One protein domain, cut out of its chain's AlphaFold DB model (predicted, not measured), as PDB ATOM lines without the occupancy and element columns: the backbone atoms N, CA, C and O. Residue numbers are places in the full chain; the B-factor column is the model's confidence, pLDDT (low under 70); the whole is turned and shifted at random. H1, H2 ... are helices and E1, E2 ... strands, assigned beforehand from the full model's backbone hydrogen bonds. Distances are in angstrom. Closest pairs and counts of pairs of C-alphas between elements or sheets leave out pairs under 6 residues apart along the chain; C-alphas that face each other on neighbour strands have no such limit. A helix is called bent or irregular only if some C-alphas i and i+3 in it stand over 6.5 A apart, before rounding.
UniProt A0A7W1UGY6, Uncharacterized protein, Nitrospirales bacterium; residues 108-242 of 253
ATOM      1  N   LEU A 108     -24.478 -11.146 -39.261       96.31
ATOM      2  CA  LEU A 108     -25.315 -12.200 -39.839       96.31
ATOM      3  C   LEU A 108     -26.048 -11.665 -41.079       96.31
ATOM      4  O   LEU A 108     -27.172 -11.143 -41.009       96.31
ATOM      5  N   ASP A 109     -25.362 -11.744 -42.212       94.88
ATOM      6  CA  ASP A 109     -25.815 -11.267 -43.512       94.88
ATOM      7  C   ASP A 109     -25.365 -12.260 -44.601       94.88
ATOM      8  O   ASP A 109     -24.158 -12.489 -44.728       94.88
ATOM      9  N   PRO A 110     -26.285 -12.865 -45.378       94.56
ATOM     10  CA  PRO A 110     -25.930 -13.840 -46.409       94.56
ATOM     11  C   PRO A 110     -25.012 -13.269 -47.498       94.56
ATOM     12  O   PRO A 110     -24.218 -14.022 -48.054       94.56
ATOM     13  N   ASP A 111     -25.020 -11.954 -47.730       94.06
ATOM     14  CA  ASP A 111     -24.150 -11.319 -48.730       94.06
ATOM     15  C   ASP A 111     -22.740 -11.017 -48.195       94.06
ATOM     16  O   ASP A 111     -21.848 -10.655 -48.966       94.06
ATOM     17  N   LYS A 112     -22.525 -11.151 -46.876       94.38
ATOM     18  CA  LYS A 112     -21.252 -10.856 -46.186       94.38
ATOM     19  C   LYS A 112     -20.699 -12.026 -45.375       94.38
ATOM     20  O   LYS A 112     -19.579 -11.937 -44.875       94.38
ATOM     21  N   PHE A 113     -21.462 -13.105 -45.226       96.06
ATOM     22  CA  PHE A 113     -21.091 -14.273 -44.439       96.06
ATOM     23  C   PHE A 113     -21.263 -15.564 -45.245       96.06
ATOM     24  O   PHE A 113     -22.350 -16.141 -45.306       96.06
ATOM     25  N   LEU A 114     -20.159 -16.035 -45.824       97.25
ATOM     26  CA  LEU A 114     -20.053 -17.338 -46.474       97.25
ATOM     27  C   LEU A 114     -19.467 -18.360 -45.494       97.25
ATOM     28  O   LEU A 114     -18.338 -18.204 -45.028       97.25
ATOM     29  N   LEU A 115     -20.208 -19.433 -45.220       98.12
ATOM     30  CA  LEU A 115     -19.741 -20.564 -44.423       98.12
ATOM     31  C   LEU A 115     -19.681 -21.824 -45.280       98.12
ATOM     32  O   LEU A 115     -20.713 -22.370 -45.660       98.12
ATOM     33  N   VAL A 116     -18.472 -22.324 -45.524       98.00
ATOM     34  CA  VAL A 116     -18.255 -23.593 -46.225       98.00
ATOM     35  C   VAL A 116     -17.849 -24.661 -45.220       98.00
ATOM     36  O   VAL A 116     -16.831 -24.538 -44.542       98.00
ATOM     37  N   SER A 117     -18.643 -25.721 -45.122       97.81
ATOM     38  CA  SER A 117     -18.378 -26.886 -44.285       97.81
ATOM     39  C   SER A 117     -18.042 -28.084 -45.169       97.81
ATOM     40  O   SER A 117     -18.858 -28.522 -45.981       97.81
ATOM     41  N   VAL A 118     -16.835 -28.624 -45.005       97.00
ATOM     42  CA  VAL A 118     -16.340 -29.778 -45.765       97.00
ATOM     43  C   VAL A 118     -16.190 -30.956 -44.811       97.00
ATOM     44  O   VAL A 118     -15.429 -30.884 -43.849       97.00
ATOM     45  N   GLY A 119     -16.956 -32.017 -45.047       93.88
ATOM     46  CA  GLY A 119     -16.896 -33.253 -44.275       93.88
ATOM     47  C   GLY A 119     -15.896 -34.256 -44.848       93.88
ATOM     48  O   GLY A 119     -15.526 -34.200 -46.020       93.88
ATOM     49  N   THR A 120     -15.488 -35.211 -44.017       90.06
ATOM     50  CA  THR A 120     -14.568 -36.307 -44.375       90.06
ATOM     51  C   THR A 120     -15.282 -37.540 -44.933       90.06
ATOM     52  O   THR A 120     -14.660 -38.570 -45.174       90.06
ATOM     53  N   GLY A 121     -16.591 -37.437 -45.148       90.12
ATOM     54  CA  GLY A 121     -17.479 -38.532 -45.496       90.12
ATOM     55  C   GLY A 121     -18.317 -38.998 -44.305       90.12
ATOM     56  O   GLY A 121     -17.935 -38.827 -43.151       90.12
ATOM     57  N   SER A 122     -19.474 -39.590 -44.588       88.00
ATOM     58  CA  SER A 122     -20.340 -40.232 -43.595       88.00
ATOM     59  C   SER A 122     -20.796 -41.601 -44.086       88.00
ATOM     60  O   SER A 122     -20.860 -41.853 -45.288       88.00
ATOM     61  N   ALA A 123     -21.129 -42.492 -43.163       83.69
ATOM     62  CA  ALA A 123     -21.688 -43.805 -43.450       83.69
ATOM     63  C   ALA A 123     -23.059 -43.914 -42.786       83.69
ATOM     64  O   ALA A 123     -23.258 -43.336 -41.723       83.69
ATOM     65  N   GLN A 124     -23.994 -44.667 -43.370       68.94
ATOM     66  CA  GLN A 124     -25.183 -45.030 -42.601       68.94
ATOM     67  C   GLN A 124     -24.790 -46.024 -41.497       68.94
ATOM     68  O   GLN A 124     -24.072 -46.990 -41.794       68.94
ATOM     69  N   PRO A 125     -25.260 -45.831 -40.250       61.50
ATOM     70  CA  PRO A 125     -25.017 -46.774 -39.171       61.50
ATOM     71  C   PRO A 125     -25.501 -48.175 -39.560       61.50
ATOM     72  O   PRO A 125     -26.675 -48.402 -39.851       61.50
ATOM     73  N   GLY A 126     -24.588 -49.145 -39.586       57.75
ATOM     74  CA  GLY A 126     -24.945 -50.539 -39.834       57.75
ATOM     75  C   GLY A 126     -25.609 -51.181 -38.611       57.75
ATOM     76  O   GLY A 126     -25.197 -50.948 -37.477       57.75
ATOM     77  N   THR A 127     -26.556 -52.095 -38.821       51.16
ATOM     78  CA  THR A 127     -27.306 -52.803 -37.759       51.16
ATOM     79  C   THR A 127     -26.512 -53.920 -37.058       51.16
ATOM     80  O   THR A 127     -27.074 -54.935 -36.644       51.16
ATOM     81  N   THR A 128     -25.184 -53.811 -36.963       50.19
ATOM     82  CA  THR A 128     -24.366 -54.895 -36.395       50.19
ATOM     83  C   THR A 128     -24.393 -54.872 -34.868       50.19
ATOM     84  O   THR A 128     -23.773 -54.018 -34.225       50.19
ATOM     85  N   ASN A 129     -25.051 -55.872 -34.280       49.31
ATOM     86  CA  ASN A 129     -24.985 -56.141 -32.846       49.31
ATOM     87  C   ASN A 129     -23.527 -56.446 -32.462       49.31
ATOM     88  O   ASN A 129     -22.969 -57.457 -32.887       49.31
ATOM     89  N   SER A 130     -22.890 -55.569 -31.678       56.66
ATOM     90  CA  SER A 130     -21.818 -56.055 -30.798       56.66
ATOM     91  C   SER A 130     -22.485 -56.811 -29.640       56.66
ATOM     92  O   SER A 130     -23.700 -56.739 -29.495       56.66
ATOM     93  N   TRP A 131     -21.731 -57.575 -28.860       55.88
ATOM     94  CA  TRP A 131     -22.201 -58.152 -27.590       55.88
ATOM     95  C   TRP A 131     -21.246 -57.800 -26.439       55.88
ATOM     96  O   TRP A 131     -21.435 -58.217 -25.299       55.88
ATOM     97  N   LEU A 132     -20.192 -57.027 -26.733       64.38
ATOM     98  CA  LEU A 132     -19.169 -56.619 -25.777       64.38
ATOM     99  C   LEU A 132     -19.466 -55.192 -25.315       64.38
ATOM    100  O   LEU A 132     -19.465 -54.263 -26.122       64.38
ATOM    101  N   GLN A 133     -19.684 -55.006 -24.012       66.00
ATOM    102  CA  GLN A 133     -20.116 -53.728 -23.424       66.00
ATOM    103  C   GLN A 133     -19.220 -52.534 -23.810       66.00
ATOM    104  O   GLN A 133     -19.733 -51.470 -24.143       66.00
ATOM    105  N   GLY A 134     -17.893 -52.709 -23.858       67.06
ATOM    106  CA  GLY A 134     -16.967 -51.641 -24.269       67.06
ATOM    107  C   GLY A 134     -17.094 -51.242 -25.745       67.06
ATOM    108  O   GLY A 134     -17.067 -50.062 -26.077       67.06
ATOM    109  N   GLN A 135     -17.316 -52.212 -26.637       72.44
ATOM    110  CA  GLN A 135     -17.560 -51.926 -28.053       72.44
ATOM    111  C   GLN A 135     -18.925 -51.265 -28.266       72.44
ATOM    112  O   GLN A 135     -19.058 -50.419 -29.144       72.44
ATOM    113  N   HIS A 136     -19.930 -51.615 -27.460       76.94
ATOM    114  CA  HIS A 136     -21.216 -50.921 -27.470       76.94
ATOM    115  C   HIS A 136     -21.102 -49.462 -27.046       76.94
ATOM    116  O   HIS A 136     -21.677 -48.610 -27.713       76.94
ATOM    117  N   ALA A 137     -20.348 -49.168 -25.984       78.44
ATOM    118  CA  ALA A 137     -20.147 -47.798 -25.522       78.44
ATOM    119  C   ALA A 137     -19.461 -46.930 -26.592       78.44
ATOM    120  O   ALA A 137     -19.911 -45.820 -26.860       78.44
ATOM    121  N   ILE A 138     -18.433 -47.463 -27.264       78.31
ATOM    122  CA  ILE A 138     -17.746 -46.769 -28.366       78.31
ATOM    123  C   ILE A 138     -18.689 -46.560 -29.560       78.31
ATOM    124  O   ILE A 138     -18.751 -45.464 -30.107       78.31
ATOM    125  N   LYS A 139     -19.469 -47.580 -29.943       78.88
ATOM    126  CA  LYS A 139     -20.472 -47.448 -31.013       78.88
ATOM    127  C   LYS A 139     -21.533 -46.395 -30.686       78.88
ATOM    128  O   LYS A 139     -21.887 -45.615 -31.559       78.88
ATOM    129  N   ALA A 140     -22.025 -46.362 -29.447       83.44
ATOM    130  CA  ALA A 140     -22.992 -45.363 -29.001       83.44
ATOM    131  C   ALA A 140     -22.399 -43.947 -29.026       83.44
ATOM    132  O   ALA A 140     -23.081 -43.009 -29.424       83.44
ATOM    133  N   LEU A 141     -21.123 -43.798 -28.658       84.00
ATOM    134  CA  LEU A 141     -20.411 -42.527 -28.743       84.00
ATOM    135  C   LEU A 141     -20.278 -42.044 -30.192       84.00
ATOM    136  O   LEU A 141     -20.609 -40.896 -30.462       84.00
ATOM    137  N   PHE A 142     -19.865 -42.908 -31.125       83.44
ATOM    138  CA  PHE A 142     -19.816 -42.546 -32.546       83.44
ATOM    139  C   PHE A 142     -21.199 -42.210 -33.109       83.44
ATOM    140  O   PHE A 142     -21.331 -41.207 -33.798       83.44
ATOM    141  N   SER A 143     -22.235 -42.969 -32.739       85.19
ATOM    142  CA  SER A 143     -23.617 -42.646 -33.118       85.19
ATOM    143  C   SER A 143     -24.026 -41.259 -32.621       85.19
ATOM    144  O   SER A 143     -24.555 -40.469 -33.388       85.19
ATOM    145  N   LEU A 144     -23.722 -40.923 -31.364       89.25
ATOM    146  CA  LEU A 144     -24.011 -39.598 -30.815       89.25
ATOM    147  C   LEU A 144     -23.227 -38.489 -31.539       89.25
ATOM    148  O   LEU A 144     -23.732 -37.379 -31.700       89.25
ATOM    149  N   MET A 145     -21.988 -38.762 -31.957       88.69
ATOM    150  CA  MET A 145     -21.190 -37.819 -32.747       88.69
ATOM    151  C   MET A 145     -21.817 -37.562 -34.121       88.69
ATOM    152  O   MET A 145     -21.832 -36.411 -34.564       88.69
ATOM    153  N   ASP A 146     -22.350 -38.603 -34.763       87.94
ATOM    154  CA  ASP A 146     -23.095 -38.494 -36.019       87.94
ATOM    155  C   ASP A 146     -24.387 -37.681 -35.818       87.94
ATOM    156  O   ASP A 146     -24.597 -36.705 -36.542       87.94
ATOM    157  N   ASP A 147     -25.167 -37.972 -34.768       90.69
ATOM    158  CA  ASP A 147     -26.385 -37.223 -34.414       90.69
ATOM    159  C   ASP A 147     -26.087 -35.725 -34.186       90.69
ATOM    160  O   ASP A 147     -26.827 -34.836 -34.625       90.69
ATOM    161  N   CYS A 148     -24.971 -35.409 -33.515       93.69
ATOM    162  CA  CYS A 148     -24.525 -34.028 -33.314       93.69
ATOM    163  C   CYS A 148     -24.139 -33.355 -34.639       93.69
ATOM    164  O   CYS A 148     -24.473 -32.189 -34.860       93.69
ATOM    165  N   ALA A 149     -23.437 -34.065 -35.528       92.75
ATOM    166  CA  ALA A 149     -23.036 -33.530 -36.824       92.75
ATOM    167  C   ALA A 149     -24.246 -33.252 -37.733       92.75
ATOM    168  O   ALA A 149     -24.266 -32.218 -38.407       92.75
ATOM    169  N   GLU A 150     -25.252 -34.130 -37.712       92.88
ATOM    170  CA  GLU A 150     -26.534 -33.949 -38.402       92.88
ATOM    171  C   GLU A 150     -27.330 -32.780 -37.812       92.88
ATOM    172  O   GLU A 150     -27.834 -31.936 -38.552       92.88
ATOM    173  N   SER A 151     -27.360 -32.649 -36.483       95.56
ATOM    174  CA  SER A 151     -27.997 -31.511 -35.806       95.56
ATOM    175  C   SER A 151     -27.355 -30.176 -36.203       95.56
ATOM    176  O   SER A 151     -28.049 -29.192 -36.457       95.56
ATOM    177  N   VAL A 152     -26.022 -30.135 -36.307       96.50
ATOM    178  CA  VAL A 152     -25.288 -28.958 -36.797       96.50
ATOM    179  C   VAL A 152     -25.656 -28.639 -38.248       96.50
ATOM    180  O   VAL A 152     -25.907 -27.477 -38.565       96.50
ATOM    181  N   GLU A 153     -25.688 -29.644 -39.128       95.62
ATOM    182  CA  GLU A 153     -26.063 -29.474 -40.540       95.62
ATOM    183  C   GLU A 153     -27.504 -28.963 -40.675       95.62
ATOM    184  O   GLU A 153     -27.737 -27.988 -41.387       95.62
ATOM    185  N   THR A 154     -28.434 -29.528 -39.904       96.25
ATOM    186  CA  THR A 154     -29.846 -29.122 -39.834       96.25
ATOM    187  C   THR A 154     -29.985 -27.654 -39.440       96.25
ATOM    188  O   THR A 154     -30.627 -26.883 -40.149       96.25
ATOM    189  N   ILE A 155     -29.337 -27.227 -38.349       97.12
ATOM    190  CA  ILE A 155     -29.396 -25.833 -37.881       97.12
ATOM    191  C   ILE A 155     -28.811 -24.876 -38.926       97.12
ATOM    192  O   ILE A 155     -29.385 -23.819 -39.183       97.12
ATOM    193  N   LEU A 156     -27.675 -25.221 -39.538       97.44
ATOM    194  CA  LEU A 156     -27.035 -24.358 -40.534       97.44
ATOM    195  C   LEU A 156     -27.830 -24.291 -41.843       97.44
ATOM    196  O   LEU A 156     -27.916 -23.215 -42.436       97.44
ATOM    197  N   GLN A 157     -28.459 -25.391 -42.268       96.69
ATOM    198  CA  GLN A 157     -29.419 -25.378 -43.373       96.69
ATOM    199  C   GLN A 157     -30.624 -24.502 -43.035       96.69
ATOM    200  O   GLN A 157     -30.949 -23.621 -43.816       96.69
ATOM    201  N   TRP A 158     -31.206 -24.640 -41.843       96.81
ATOM    202  CA  TRP A 158     -32.363 -23.848 -41.414       96.81
ATOM    203  C   TRP A 158     -32.074 -22.340 -41.275       96.81
ATOM    204  O   TRP A 158     -32.963 -21.497 -41.403       96.81
ATOM    205  N   LEU A 159     -30.820 -21.974 -41.006       97.12
ATOM    206  CA  LEU A 159     -30.361 -20.585 -40.932       97.12
ATOM    207  C   LEU A 159     -30.062 -19.958 -42.305       97.12
ATOM    208  O   LEU A 159     -29.782 -18.757 -42.373       97.12
ATOM    209  N   SER A 160     -30.067 -20.738 -43.385       95.62
ATOM    210  CA  SER A 160     -29.562 -20.331 -44.697       95.62
ATOM    211  C   SER A 160     -30.508 -20.717 -45.833       95.62
ATOM    212  O   SER A 160     -31.466 -21.452 -45.649       95.62
ATOM    213  N   ASN A 161     -30.221 -20.229 -47.039       91.62
ATOM    214  CA  ASN A 161     -30.779 -20.782 -48.271       91.62
ATOM    215  C   ASN A 161     -29.633 -21.424 -49.065       91.62
ATOM    216  O   ASN A 161     -28.975 -20.758 -49.865       91.62
ATOM    217  N   SER A 162     -29.322 -22.689 -48.768       94.50
ATOM    218  CA  SER A 162     -28.134 -23.348 -49.318       94.50
ATOM    219  C   SER A 162     -28.398 -23.974 -50.697       94.50
ATOM    220  O   SER A 162     -29.253 -24.858 -50.807       94.50
ATOM    221  N   PRO A 163     -27.608 -23.651 -51.743       95.06
ATOM    222  CA  PRO A 163     -27.679 -24.354 -53.029       95.06
ATOM    223  C   PRO A 163     -27.194 -25.812 -52.938       95.06
ATOM    224  O   PRO A 163     -27.394 -26.594 -53.864       95.06
ATOM    225  N   THR A 164     -26.576 -26.180 -51.816       96.00
ATOM    226  CA  THR A 164     -26.061 -27.524 -51.524       96.00
ATOM    227  C   THR A 164     -26.836 -28.208 -50.397       96.00
ATOM    228  O   THR A 164     -26.338 -29.179 -49.834       96.00
ATOM    229  N   ALA A 165     -28.022 -27.693 -50.041       95.12
ATOM    230  CA  ALA A 165     -28.864 -28.278 -49.001       95.12
ATOM    231  C   ALA A 165     -29.081 -29.772 -49.265       95.12
ATOM    232  O   ALA A 165     -29.486 -30.178 -50.362       95.12
ATOM    233  N   ARG A 166     -28.777 -30.585 -48.257       92.31
ATOM    234  CA  ARG A 166     -28.942 -32.031 -48.287       92.31
ATOM    235  C   ARG A 166     -30.275 -32.407 -47.660       92.31
ATOM    236  O   ARG A 166     -30.828 -31.674 -46.844       92.31
ATOM    237  N   HIS A 167     -30.767 -33.576 -48.046       92.56
ATOM    238  CA  HIS A 167     -31.883 -34.205 -47.359       92.56
ATOM    239  C   HIS A 167     -31.453 -34.569 -45.932       92.56
ATOM    240  O   HIS A 167     -30.457 -35.277 -45.766       92.56
ATOM    241  N   ILE A 168     -32.190 -34.062 -44.945       91.38
ATOM    242  CA  ILE A 168     -32.046 -34.371 -43.524       91.38
ATOM    243  C   ILE A 168     -32.839 -35.648 -43.233       91.38
ATOM    244  O   ILE A 168     -32.255 -36.716 -43.086       91.38
ATOM    245  N   ASP A 169     -34.172 -35.571 -43.280       91.12
ATOM    246  CA  ASP A 169     -35.058 -36.717 -43.082       91.12
ATOM    247  C   ASP A 169     -36.401 -36.565 -43.823       91.12
ATOM    248  O   ASP A 169     -36.664 -35.579 -44.518       91.12
ATOM    249  N   ALA A 170     -37.284 -37.553 -43.661       91.44
ATOM    250  CA  ALA A 170     -38.592 -37.585 -44.311       91.44
ATOM    251  C   ALA A 170     -39.570 -36.482 -43.850       91.44
ATOM    252  O   ALA A 170     -40.540 -36.206 -44.557       91.44
ATOM    253  N   ALA A 171     -39.358 -35.878 -42.679       92.50
ATOM    254  CA  ALA A 171     -40.200 -34.815 -42.139       92.50
ATOM    255  C   ALA A 171     -39.686 -33.426 -42.549       92.50
ATOM    256  O   ALA A 171     -40.455 -32.614 -43.060       92.50
ATOM    257  N   MET A 172     -38.394 -33.167 -42.357       93.12
ATOM    258  CA  MET A 172     -37.734 -31.887 -42.633       93.12
ATOM    259  C   MET A 172     -37.323 -31.722 -44.102       93.12
ATOM    260  O   MET A 172     -37.119 -30.601 -44.567       93.12
ATOM    261  N   ASN A 173     -37.213 -32.816 -44.860       93.81
ATOM    262  CA  ASN A 173     -36.662 -32.823 -46.213       93.81
ATOM    263  C   ASN A 173     -35.306 -32.098 -46.261       93.81
ATOM    264  O   ASN A 173     -34.390 -32.500 -45.557       93.81
ATOM    265  N   ASP A 174     -35.145 -31.069 -47.093       92.94
ATOM    266  CA  ASP A 174     -33.909 -30.282 -47.207       92.94
ATOM    267  C   ASP A 174     -33.999 -28.885 -46.566       92.94
ATOM    268  O   ASP A 174     -33.054 -28.104 -46.682       92.94
ATOM    269  N   LEU A 175     -35.110 -28.581 -45.880       93.75
ATOM    270  CA  LEU A 175     -35.407 -27.291 -45.239       93.75
ATOM    271  C   LEU A 175     -35.414 -26.074 -46.181       93.75
ATOM    272  O   LEU A 175     -35.505 -24.949 -45.705       93.75
ATOM    273  N   LYS A 176     -35.380 -26.240 -47.512       86.75
ATOM    274  CA  LYS A 176     -35.415 -25.099 -48.450       86.75
ATOM    275  C   LYS A 176     -36.581 -24.113 -48.254       86.75
ATOM    276  O   LYS A 176     -36.353 -22.926 -48.492       86.75
ATOM    277  N   PRO A 177     -37.816 -24.536 -47.907       83.38
ATOM    278  CA  PRO A 177     -38.906 -23.592 -47.674       83.38
ATOM    279  C   PRO A 177     -38.914 -23.005 -46.251       83.38
ATOM    280  O   PRO A 177     -39.709 -22.104 -45.990       83.38
ATOM    281  N   ASP A 178     -38.066 -23.502 -45.346       90.12
ATOM    282  CA  ASP A 178     -38.103 -23.199 -43.918       90.12
ATOM    283  C   ASP A 178     -36.916 -22.326 -43.504       90.12
ATOM    284  O   ASP A 178     -35.761 -22.635 -43.788       90.12
ATOM    285  N   PHE A 179     -37.182 -21.266 -42.742       89.75
ATOM    286  CA  PHE A 179     -36.135 -20.422 -42.167       89.75
ATOM    287  C   PHE A 179     -36.343 -20.240 -40.668       89.75
ATOM    288  O   PHE A 179     -37.456 -19.988 -40.206       89.75
ATOM    289  N   LEU A 180     -35.257 -20.352 -39.896       91.81
ATOM    290  CA  LEU A 180     -35.286 -20.125 -38.446       91.81
ATOM    291  C   LEU A 180     -35.557 -18.649 -38.111       91.81
ATOM    292  O   LEU A 180     -36.064 -18.321 -37.041       91.81
ATOM    293  N   ALA A 181     -35.202 -17.752 -39.028       91.94
ATOM    294  CA  ALA A 181     -35.446 -16.321 -38.941       91.94
ATOM    295  C   ALA A 181     -36.281 -15.854 -40.142       91.94
ATOM    296  O   ALA A 181     -36.457 -16.583 -41.109       91.94
ATOM    297  N   GLU A 182     -36.743 -14.602 -40.122       91.88
ATOM    298  CA  GLU A 182     -37.534 -14.008 -41.218       91.88
ATOM    299  C   GLU A 182     -36.798 -13.972 -42.574       91.88
ATOM    300  O   GLU A 182     -37.410 -13.743 -43.616       91.88
ATOM    301  N   ARG A 183     -35.477 -14.177 -42.564       93.94
ATOM    302  CA  ARG A 183     -34.602 -14.234 -43.737       93.94
ATOM    303  C   ARG A 183     -33.418 -15.177 -43.485       93.94
ATOM    304  O   ARG A 183     -33.053 -15.374 -42.322       93.94
ATOM    305  N   PRO A 184     -32.733 -15.649 -44.540       95.31
ATOM    306  CA  PRO A 184     -31.419 -16.270 -44.403       95.31
ATOM    307  C   PRO A 184     -30.434 -15.353 -43.664       95.31
ATOM    308  O   PRO A 184     -30.396 -14.136 -43.889       95.31
ATOM    309  N   LEU A 185     -29.633 -15.940 -42.775       97.00
ATOM    310  CA  LEU A 185     -28.644 -15.230 -41.957       97.00
ATOM    311  C   LEU A 185     -27.206 -15.401 -42.457       97.00
ATOM    312  O   LEU A 185     -26.336 -14.631 -42.063       97.00
ATOM    313  N   LEU A 186     -26.963 -16.392 -43.313       97.12
ATOM    314  CA  LEU A 186     -25.671 -16.684 -43.923       97.12
ATOM    315  C   LEU A 186     -25.852 -17.422 -45.254       97.12
ATOM    316  O   LEU A 186     -26.870 -18.088 -45.464       97.12
ATOM    317  N   HIS A 187     -24.837 -17.363 -46.115       97.31
ATOM    318  CA  HIS A 187     -24.703 -18.268 -47.254       97.31
ATOM    319  C   HIS A 187     -23.937 -19.512 -46.801       97.31
ATOM    320  O   HIS A 187     -22.743 -19.449 -46.513       97.31
ATOM    321  N   TYR A 188     -24.629 -20.643 -46.676       97.69
ATOM    322  CA  TYR A 188     -24.045 -21.891 -46.184       97.69
ATOM    323  C   TYR A 188     -23.839 -22.883 -47.323       97.69
ATOM    324  O   TYR A 188     -24.738 -23.089 -48.137       97.69
ATOM    325  N   LEU A 189     -22.680 -23.538 -47.348       98.00
ATOM    326  CA  LEU A 189     -22.363 -24.632 -48.258       98.00
ATOM    327  C   LEU A 189     -21.893 -25.847 -47.460       98.00
ATOM    328  O   LEU A 189     -21.033 -25.721 -46.584       98.00
ATOM    329  N   ARG A 190     -22.416 -27.030 -47.788       96.62
ATOM    330  CA  ARG A 190     -22.022 -28.295 -47.161       96.62
ATOM    331  C   ARG A 190     -21.661 -29.319 -48.220       96.62
ATOM    332  O   ARG A 190     -22.508 -29.774 -48.981       96.62
ATOM    333  N   TYR A 191     -20.405 -29.743 -48.201       96.56
ATOM    334  CA  TYR A 191     -19.917 -30.826 -49.044       96.56
ATOM    335  C   TYR A 191     -19.550 -32.008 -48.163       96.56
ATOM    336  O   TYR A 191     -18.695 -31.899 -47.287       96.56
ATOM    337  N   ASN A 192     -20.219 -33.137 -48.373       94.31
ATOM    338  CA  ASN A 192     -19.910 -34.368 -47.663       94.31
ATOM    339  C   ASN A 192     -20.291 -35.581 -48.518       94.31
ATOM    340  O   ASN A 192     -21.402 -35.643 -49.054       94.31
ATOM    341  N   VAL A 193     -19.376 -36.540 -48.627       94.19
ATOM    342  CA  VAL A 193     -19.578 -37.790 -49.371       94.19
ATOM    343  C   VAL A 193     -20.339 -38.778 -48.496       94.19
ATOM    344  O   VAL A 193     -19.925 -39.035 -47.372       94.19
ATOM    345  N   GLN A 194     -21.420 -39.376 -48.995       92.31
ATOM    346  CA  GLN A 194     -22.024 -40.513 -48.295       92.31
ATOM    347  C   GLN A 194     -21.418 -41.814 -48.830       92.31
ATOM    348  O   GLN A 194     -21.538 -42.131 -50.014       92.31
ATOM    349  N   LEU A 195     -20.773 -42.582 -47.952       92.50
ATOM    350  CA  LEU A 195     -20.315 -43.949 -48.204       92.50
ATOM    351  C   LEU A 195     -21.502 -44.918 -48.130       92.50
ATOM    352  O   LEU A 195     -21.555 -45.824 -47.294       92.50
ATOM    353  N   ASP A 196     -22.456 -44.682 -49.021       91.88
ATOM    354  CA  ASP A 196     -23.617 -45.511 -49.303       91.88
ATOM    355  C   ASP A 196     -23.573 -45.959 -50.771       91.88
ATOM    356  O   ASP A 196     -23.144 -45.217 -51.658       91.88
ATOM    357  N   ARG A 197     -24.021 -47.185 -51.049       93.06
ATOM    358  CA  ARG A 197     -23.971 -47.750 -52.403       93.06
ATOM    359  C   ARG A 197     -24.816 -46.950 -53.395       93.06
ATOM    360  O   ARG A 197     -24.375 -46.736 -54.526       93.06
ATOM    361  N   GLY A 198     -26.034 -46.574 -53.006       93.25
ATOM    362  CA  GLY A 198     -26.940 -45.793 -53.847       93.25
ATOM    363  C   GLY A 198     -26.338 -44.428 -54.134       93.25
ATOM    364  O   GLY A 198     -26.155 -44.063 -55.296       93.25
ATOM    365  N   TRP A 199     -25.884 -43.756 -53.079       93.38
ATOM    366  CA  TRP A 199     -25.272 -42.442 -53.189       93.38
ATOM    367  C   TRP A 199     -24.028 -42.433 -54.090       93.38
ATOM    368  O   TRP A 199     -23.931 -41.595 -54.989       93.38
ATOM    369  N   LEU A 200     -23.095 -43.376 -53.907       95.31
ATOM    370  CA  LEU A 200     -21.869 -43.484 -54.713       95.31
ATOM    371  C   LEU A 200     -22.170 -43.767 -56.192       95.31
ATOM    372  O   LEU A 200     -21.511 -43.218 -57.082       95.31
ATOM    373  N   LYS A 201     -23.180 -44.595 -56.467       95.44
ATOM    374  CA  LYS A 201     -23.628 -44.883 -57.831       95.44
ATOM    375  C   LYS A 201     -24.238 -43.643 -58.483       95.44
ATOM    376  O   LYS A 201     -23.863 -43.307 -59.603       95.44
ATOM    377  N   GLU A 202     -25.156 -42.973 -57.798       94.56
ATOM    378  CA  GLU A 202     -25.907 -41.834 -58.336       94.56
ATOM    379  C   GLU A 202     -25.025 -40.598 -58.521       94.56
ATOM    380  O   GLU A 202     -25.025 -39.987 -59.588       94.56
ATOM    381  N   ASN A 203     -24.210 -40.264 -57.519       93.56
ATOM    382  CA  ASN A 203     -23.445 -39.020 -57.503       93.56
ATOM    383  C   ASN A 203     -22.071 -39.176 -58.167       93.56
ATOM    384  O   ASN A 203     -21.612 -38.279 -58.878       93.56
ATOM    385  N   LEU A 204     -21.407 -40.325 -57.987       94.62
ATOM    386  CA  LEU A 204     -20.030 -40.536 -58.457       94.62
ATOM    387  C   LEU A 204     -19.902 -41.559 -59.592       94.62
ATOM    388  O   LEU A 204     -18.796 -41.742 -60.097       94.62
ATOM    389  N   GLN A 205     -20.996 -42.206 -60.022       94.38
ATOM    390  CA  GLN A 205     -20.971 -43.308 -61.002       94.38
ATOM    391  C   GLN A 205     -20.024 -44.447 -60.580       94.38
ATOM    392  O   GLN A 205     -19.426 -45.131 -61.412       94.38
ATOM    393  N   LYS A 206     -19.870 -44.655 -59.267       93.75
ATOM    394  CA  LYS A 206     -19.047 -45.729 -58.708       93.75
ATOM    395  C   LYS A 206     -19.942 -46.903 -58.339       93.75
ATOM    396  O   LYS A 206     -20.744 -46.837 -57.412       93.75
ATOM    397  N   HIS A 207     -19.804 -47.985 -59.095       95.06
ATOM    398  CA  HIS A 207     -20.509 -49.234 -58.844       95.06
ATOM    399  C   HIS A 207     -19.701 -50.073 -57.859       95.06
ATOM    400  O   HIS A 207     -18.599 -50.507 -58.182       95.06
ATOM    401  N   MET A 208     -20.248 -50.272 -56.665       93.88
ATOM    402  CA  MET A 208     -19.619 -51.039 -55.594       93.88
ATOM    403  C   MET A 208     -20.649 -51.960 -54.946       93.88
ATOM    404  O   MET A 208     -21.851 -51.685 -54.945       93.88
ATOM    405  N   THR A 209     -20.183 -53.065 -54.393       93.62
ATOM    406  CA  THR A 209     -20.970 -53.970 -53.559       93.62
ATOM    407  C   THR A 209     -21.088 -53.425 -52.136       93.62
ATOM    408  O   THR A 209     -20.234 -52.673 -51.666       93.62
ATOM    409  N   ASP A 210     -22.102 -53.867 -51.387       89.81
ATOM    410  CA  ASP A 210     -22.261 -53.479 -49.973       89.81
ATOM    411  C   ASP A 210     -21.066 -53.924 -49.115       89.81
ATOM    412  O   ASP A 210     -20.802 -53.365 -48.053       89.81
ATOM    413  N   HIS A 211     -20.352 -54.972 -49.537       90.31
ATOM    414  CA  HIS A 211     -19.132 -55.417 -48.870       90.31
ATOM    415  C   HIS A 211     -17.980 -54.428 -49.086       90.31
ATOM    416  O   HIS A 211     -17.328 -54.040 -48.120       90.31
ATOM    417  N   GLU A 212     -17.762 -53.982 -50.324       92.50
ATOM    418  CA  GLU A 212     -16.726 -52.995 -50.640       92.50
ATOM    419  C   GLU A 212     -17.007 -51.650 -49.964       92.50
ATOM    420  O   GLU A 212     -16.101 -51.073 -49.369       92.50
ATOM    421  N   VAL A 213     -18.264 -51.190 -49.973       92.06
ATOM    422  CA  VAL A 213     -18.659 -49.959 -49.271       92.06
ATOM    423  C   VAL A 213     -18.387 -50.088 -47.771       92.06
ATOM    424  O   VAL A 213     -17.694 -49.244 -47.212       92.06
ATOM    425  N   ARG A 214     -18.828 -51.175 -47.119       89.38
ATOM    426  CA  ARG A 214     -18.552 -51.411 -45.688       89.38
ATOM    427  C   ARG A 214     -17.064 -51.475 -45.365       89.38
ATOM    428  O   ARG A 214     -16.653 -50.999 -44.313       89.38
ATOM    429  N   LYS A 215     -16.247 -52.038 -46.258       90.50
ATOM    430  CA  LYS A 215     -14.793 -52.045 -46.085       90.50
ATOM    431  C   LYS A 215     -14.230 -50.623 -46.076       90.50
ATOM    432  O   LYS A 215     -13.373 -50.337 -45.250       90.50
ATOM    433  N   LEU A 216     -14.724 -49.744 -46.950       90.50
ATOM    434  CA  LEU A 216     -14.289 -48.346 -47.039       90.50
ATOM    435  C   LEU A 216     -14.764 -47.469 -45.877       90.50
ATOM    436  O   LEU A 216     -14.113 -46.473 -45.580       90.50
ATOM    437  N   GLN A 217     -15.859 -47.838 -45.207       88.88
ATOM    438  CA  GLN A 217     -16.349 -47.127 -44.019       88.88
ATOM    439  C   GLN A 217     -15.350 -47.169 -42.851       88.88
ATOM    440  O   GLN A 217     -15.374 -46.287 -41.998       88.88
ATOM    441  N   ALA A 218     -14.436 -48.145 -42.825       86.31
ATOM    442  CA  ALA A 218     -13.296 -48.149 -41.912       86.31
ATOM    443  C   ALA A 218     -12.223 -47.155 -42.400       86.31
ATOM    444  O   ALA A 218     -11.226 -47.541 -43.017       86.31
ATOM    445  N   MET A 219     -12.466 -45.860 -42.185       83.25
ATOM    446  CA  MET A 219     -11.605 -44.765 -42.657       83.25
ATOM    447  C   MET A 219     -10.249 -44.697 -41.941       83.25
ATOM    448  O   MET A 219      -9.299 -44.124 -42.463       83.25
ATOM    449  N   ASP A 220     -10.149 -45.312 -40.765       81.56
ATOM    450  CA  ASP A 220      -8.933 -45.432 -39.959       81.56
ATOM    451  C   ASP A 220      -7.946 -46.482 -40.504       81.56
ATOM    452  O   ASP A 220      -6.818 -46.589 -40.023       81.56
ATOM    453  N   ARG A 221      -8.350 -47.258 -41.517       87.81
ATOM    454  CA  ARG A 221      -7.519 -48.274 -42.170       87.81
ATOM    455  C   ARG A 221      -6.601 -47.635 -43.216       87.81
ATOM    456  O   ARG A 221      -7.109 -47.155 -44.236       87.81
ATOM    457  N   PRO A 222      -5.264 -47.670 -43.042       91.00
ATOM    458  CA  PRO A 222      -4.328 -47.053 -43.984       91.00
ATOM    459  C   PRO A 222      -4.498 -47.528 -45.431       91.00
ATOM    460  O   PRO A 222      -4.338 -46.742 -46.363       91.00
ATOM    461  N   GLU A 223      -4.875 -48.792 -45.632       93.69
ATOM    462  CA  GLU A 223      -5.130 -49.378 -46.949       93.69
ATOM    463  C   GLU A 223      -6.295 -48.725 -47.712       93.69
ATOM    464  O   GLU A 223      -6.321 -48.778 -48.942       93.69
ATOM    465  N   ASN A 224      -7.240 -48.089 -47.013       93.81
ATOM    466  CA  ASN A 224      -8.389 -47.424 -47.625       93.81
ATOM    467  C   ASN A 224      -8.093 -45.963 -48.005       93.81
ATOM    468  O   ASN A 224      -8.767 -45.421 -48.885       93.81
ATOM    469  N   ILE A 225      -7.088 -45.325 -47.387       92.94
ATOM    470  CA  ILE A 225      -6.802 -43.884 -47.531       92.94
ATOM    471  C   ILE A 225      -6.634 -43.450 -48.998       92.94
ATOM    472  O   ILE A 225      -7.270 -42.465 -49.383       92.94
ATOM    473  N   PRO A 226      -5.850 -44.142 -49.856       95.56
ATOM    474  CA  PRO A 226      -5.679 -43.709 -51.244       95.56
ATOM    475  C   PRO A 226      -6.999 -43.682 -52.023       95.56
ATOM    476  O   PRO A 226      -7.266 -42.730 -52.753       95.56
ATOM    477  N   PHE A 227      -7.851 -44.693 -51.825       94.38
ATOM    478  CA  PHE A 227      -9.139 -44.781 -52.510       94.38
ATOM    479  C   PHE A 227     -10.142 -43.752 -51.983       94.38
ATOM    480  O   PHE A 227     -10.841 -43.114 -52.767       94.38
ATOM    481  N   LEU A 228     -10.193 -43.542 -50.663       94.94
ATOM    482  CA  LEU A 228     -11.029 -42.507 -50.047       94.94
ATOM    483  C   LEU A 228     -10.628 -41.103 -50.523       94.94
ATOM    484  O   LEU A 228     -11.493 -40.285 -50.834       94.94
ATOM    485  N   SER A 229      -9.325 -40.843 -50.657       94.81
ATOM    486  CA  SER A 229      -8.805 -39.596 -51.226       94.81
ATOM    487  C   SER A 229      -9.223 -39.417 -52.690       94.81
ATOM    488  O   SER A 229      -9.724 -38.355 -53.067       94.81
ATOM    489  N   GLU A 230      -9.115 -40.468 -53.513       95.00
ATOM    490  CA  GLU A 230      -9.596 -40.433 -54.899       95.00
ATOM    491  C   GLU A 230     -11.102 -40.141 -54.963       95.00
ATOM    492  O   GLU A 230     -11.528 -39.281 -55.738       95.00
ATOM    493  N   LEU A 231     -11.910 -40.803 -54.128       94.81
ATOM    494  CA  LEU A 231     -13.345 -40.531 -54.022       94.81
ATOM    495  C   LEU A 231     -13.618 -39.067 -53.665       94.81
ATOM    496  O   LEU A 231     -14.468 -38.452 -54.304       94.81
ATOM    497  N   GLY A 232     -12.880 -38.498 -52.707       95.31
ATOM    498  CA  GLY A 232     -12.984 -37.088 -52.333       95.31
ATOM    499  C   GLY A 232     -12.678 -36.143 -53.497       95.31
ATOM    500  O   GLY A 232     -13.449 -35.223 -53.764       95.31
ATOM    501  N   ILE A 233     -11.612 -36.407 -54.260       96.12
ATOM    502  CA  ILE A 233     -11.256 -35.624 -55.457       96.12
ATOM    503  C   ILE A 233     -12.356 -35.712 -56.525       96.12
ATOM    504  O   ILE A 233     -12.708 -34.705 -57.143       96.12
ATOM    505  N   GLN A 234     -12.905 -36.905 -56.768       96.06
ATOM    506  CA  GLN A 234     -13.981 -37.090 -57.747       96.06
ATOM    507  C   GLN A 234     -15.283 -36.424 -57.298       96.06
ATOM    508  O   GLN A 234     -15.978 -35.825 -58.120       96.06
ATOM    509  N   ALA A 235     -15.598 -36.496 -56.005       95.94
ATOM    510  CA  ALA A 235     -16.743 -35.817 -55.424       95.94
ATOM    511  C   ALA A 235     -16.606 -34.302 -55.551       95.94
ATOM    512  O   ALA A 235     -17.514 -33.672 -56.079       95.94
ATOM    513  N   ALA A 236     -15.452 -33.731 -55.195       95.94
ATOM    514  CA  ALA A 236     -15.199 -32.298 -55.322       95.94
ATOM    515  C   ALA A 236     -15.447 -31.790 -56.753       95.94
ATOM    516  O   ALA A 236     -16.173 -30.820 -56.935       95.94
ATOM    517  N   LYS A 237     -14.948 -32.501 -57.777       95.88
ATOM    518  CA  LYS A 237     -15.150 -32.146 -59.197       95.88
ATOM    519  C   LYS A 237     -16.613 -32.126 -59.648       95.88
ATOM    520  O   LYS A 237     -16.929 -31.485 -60.644       95.88
ATOM    521  N   ARG A 238     -17.485 -32.892 -58.990       94.44
ATOM    522  CA  ARG A 238     -18.906 -33.010 -59.356       94.44
ATOM    523  C   ARG A 238     -19.800 -32.145 -58.483       94.44
ATOM    524  O   ARG A 238     -20.780 -31.593 -58.970       94.44
ATOM    525  N   GLN A 239     -19.478 -32.057 -57.201       93.94
ATOM    526  CA  GLN A 239     -20.313 -31.407 -56.204       93.94
ATOM    527  C   GLN A 239     -20.031 -29.922 -56.073       93.94
ATOM    528  O   GLN A 239     -20.963 -29.201 -55.768       93.94
ATOM    529  N   ILE A 240     -18.792 -29.471 -56.269       96.31
ATOM    530  CA  ILE A 240     -18.436 -28.060 -56.119       96.31
ATOM    531  C   ILE A 240     -18.595 -27.393 -57.480       96.31
ATOM    532  O   ILE A 240     -17.959 -27.805 -58.448       96.31
ATOM    533  N   GLN A 241     -19.466 -26.392 -57.553       96.44
ATOM    534  CA  GLN A 241     -19.765 -25.655 -58.776       96.44
ATOM    535  C   GLN A 241     -19.569 -24.158 -58.543       96.44
ATOM    536  O   GLN A 241     -19.877 -23.659 -57.463       96.44
ATOM    537  N   ASP A 242     -19.123 -23.425 -59.564       94.81
ATOM    538  CA  ASP A 242     -18.841 -21.986 -59.442       94.81
ATOM    539  C   ASP A 242     -20.068 -21.194 -58.960       94.81
ATOM    540  O   ASP A 242     -19.955 -20.324 -58.102       94.81
TER     541      ASP A 242
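Overview. This is residues 108 to 242 of the 253 residues of an uncharacterized protein of Nitrospirales bacterium (UniProt A0A7W1UGY6). A short ribbon of two parallel strands, E1 and E2, and the chain that runs on from them lie between two parts: the long helix H1 on one side and a small group of three helices, H2, H3 and H4, on the other. The last turns of H1 come near E2, while its first residues, 133 to 138, and residues 131 and 132 before them stick out as a free arm. The printed part has 135 residues, with four named helices and two named strands in the order E1, H1, E2, H2, H3, H4; the sheet order is E1, E2, and the class is mostly helix. It is only just compact, close to loose, with a radius of gyration of the C-alphas of 16.8 A and spans of 48 by 35 by 25 A.

Arrangement. The strands E1, residues 114 to 118, and E2, residues 187 to 191, are parallel neighbours, with 11 degrees between their directions. The C-alphas of Val 116 and Leu 189 face each other at 4.7 A, and N 115 to O 187 and N 189 to O 115, each 2.8 A, are within hydrogen-bond range. With H1, residues 133 to 158, they form a strand-helix-strand unit, two parallel strands with a helix between them along the chain, and its crossover is right-handed. The closest C-alphas of H1 and E2 are those of Leu 156 and Tyr 188, 6.9 A apart. H2, residues 197 to 204, touches H4, residues 222 to 239, through residues 234 to 238 of H4 alone, closest at the C-alphas of Leu 204 and Ala 235, 6.5 A, at a steep tilt of 53 degrees, the same way. H3, residues 210 to 217, is close to H4 but not clearly touching, closest at the C-alphas of Leu 216 and Asn 224, 6.0 A, and about perpendicular to it at 84 degrees. H1 is apart from H2, H3 and H4. In H1, H2 and H3 every O i to N i+4 pair is within hydrogen-bond range; in H4 12 of 14 are. H4 is irregular: C-alphas 223 and 226 are 7.1 A apart.

Along the chain. E1 begins at C-alpha 114, (-20.053, -17.338, -46.474), and is 13.0 A long; E2 is 13.6 A. H1 runs 37.0 A, from C-alpha 133 at (-20.116, -53.728, -23.424). H2 is 10.2 A and H3 10.5 A long. H4 runs 25.5 A and ends at C-alpha 239, (-20.313, -31.407, -56.204).

Size, cuts and confidence. The C-alphas farthest apart are those of Asp 111 and Trp 131, 51.4 A. The printed part has no cut. The links E1 to H1, 14 residues, and H1 to E2, 28 residues, are long. Mean pLDDT of the printed part is 89.7; residues 124 to 134 are under 70.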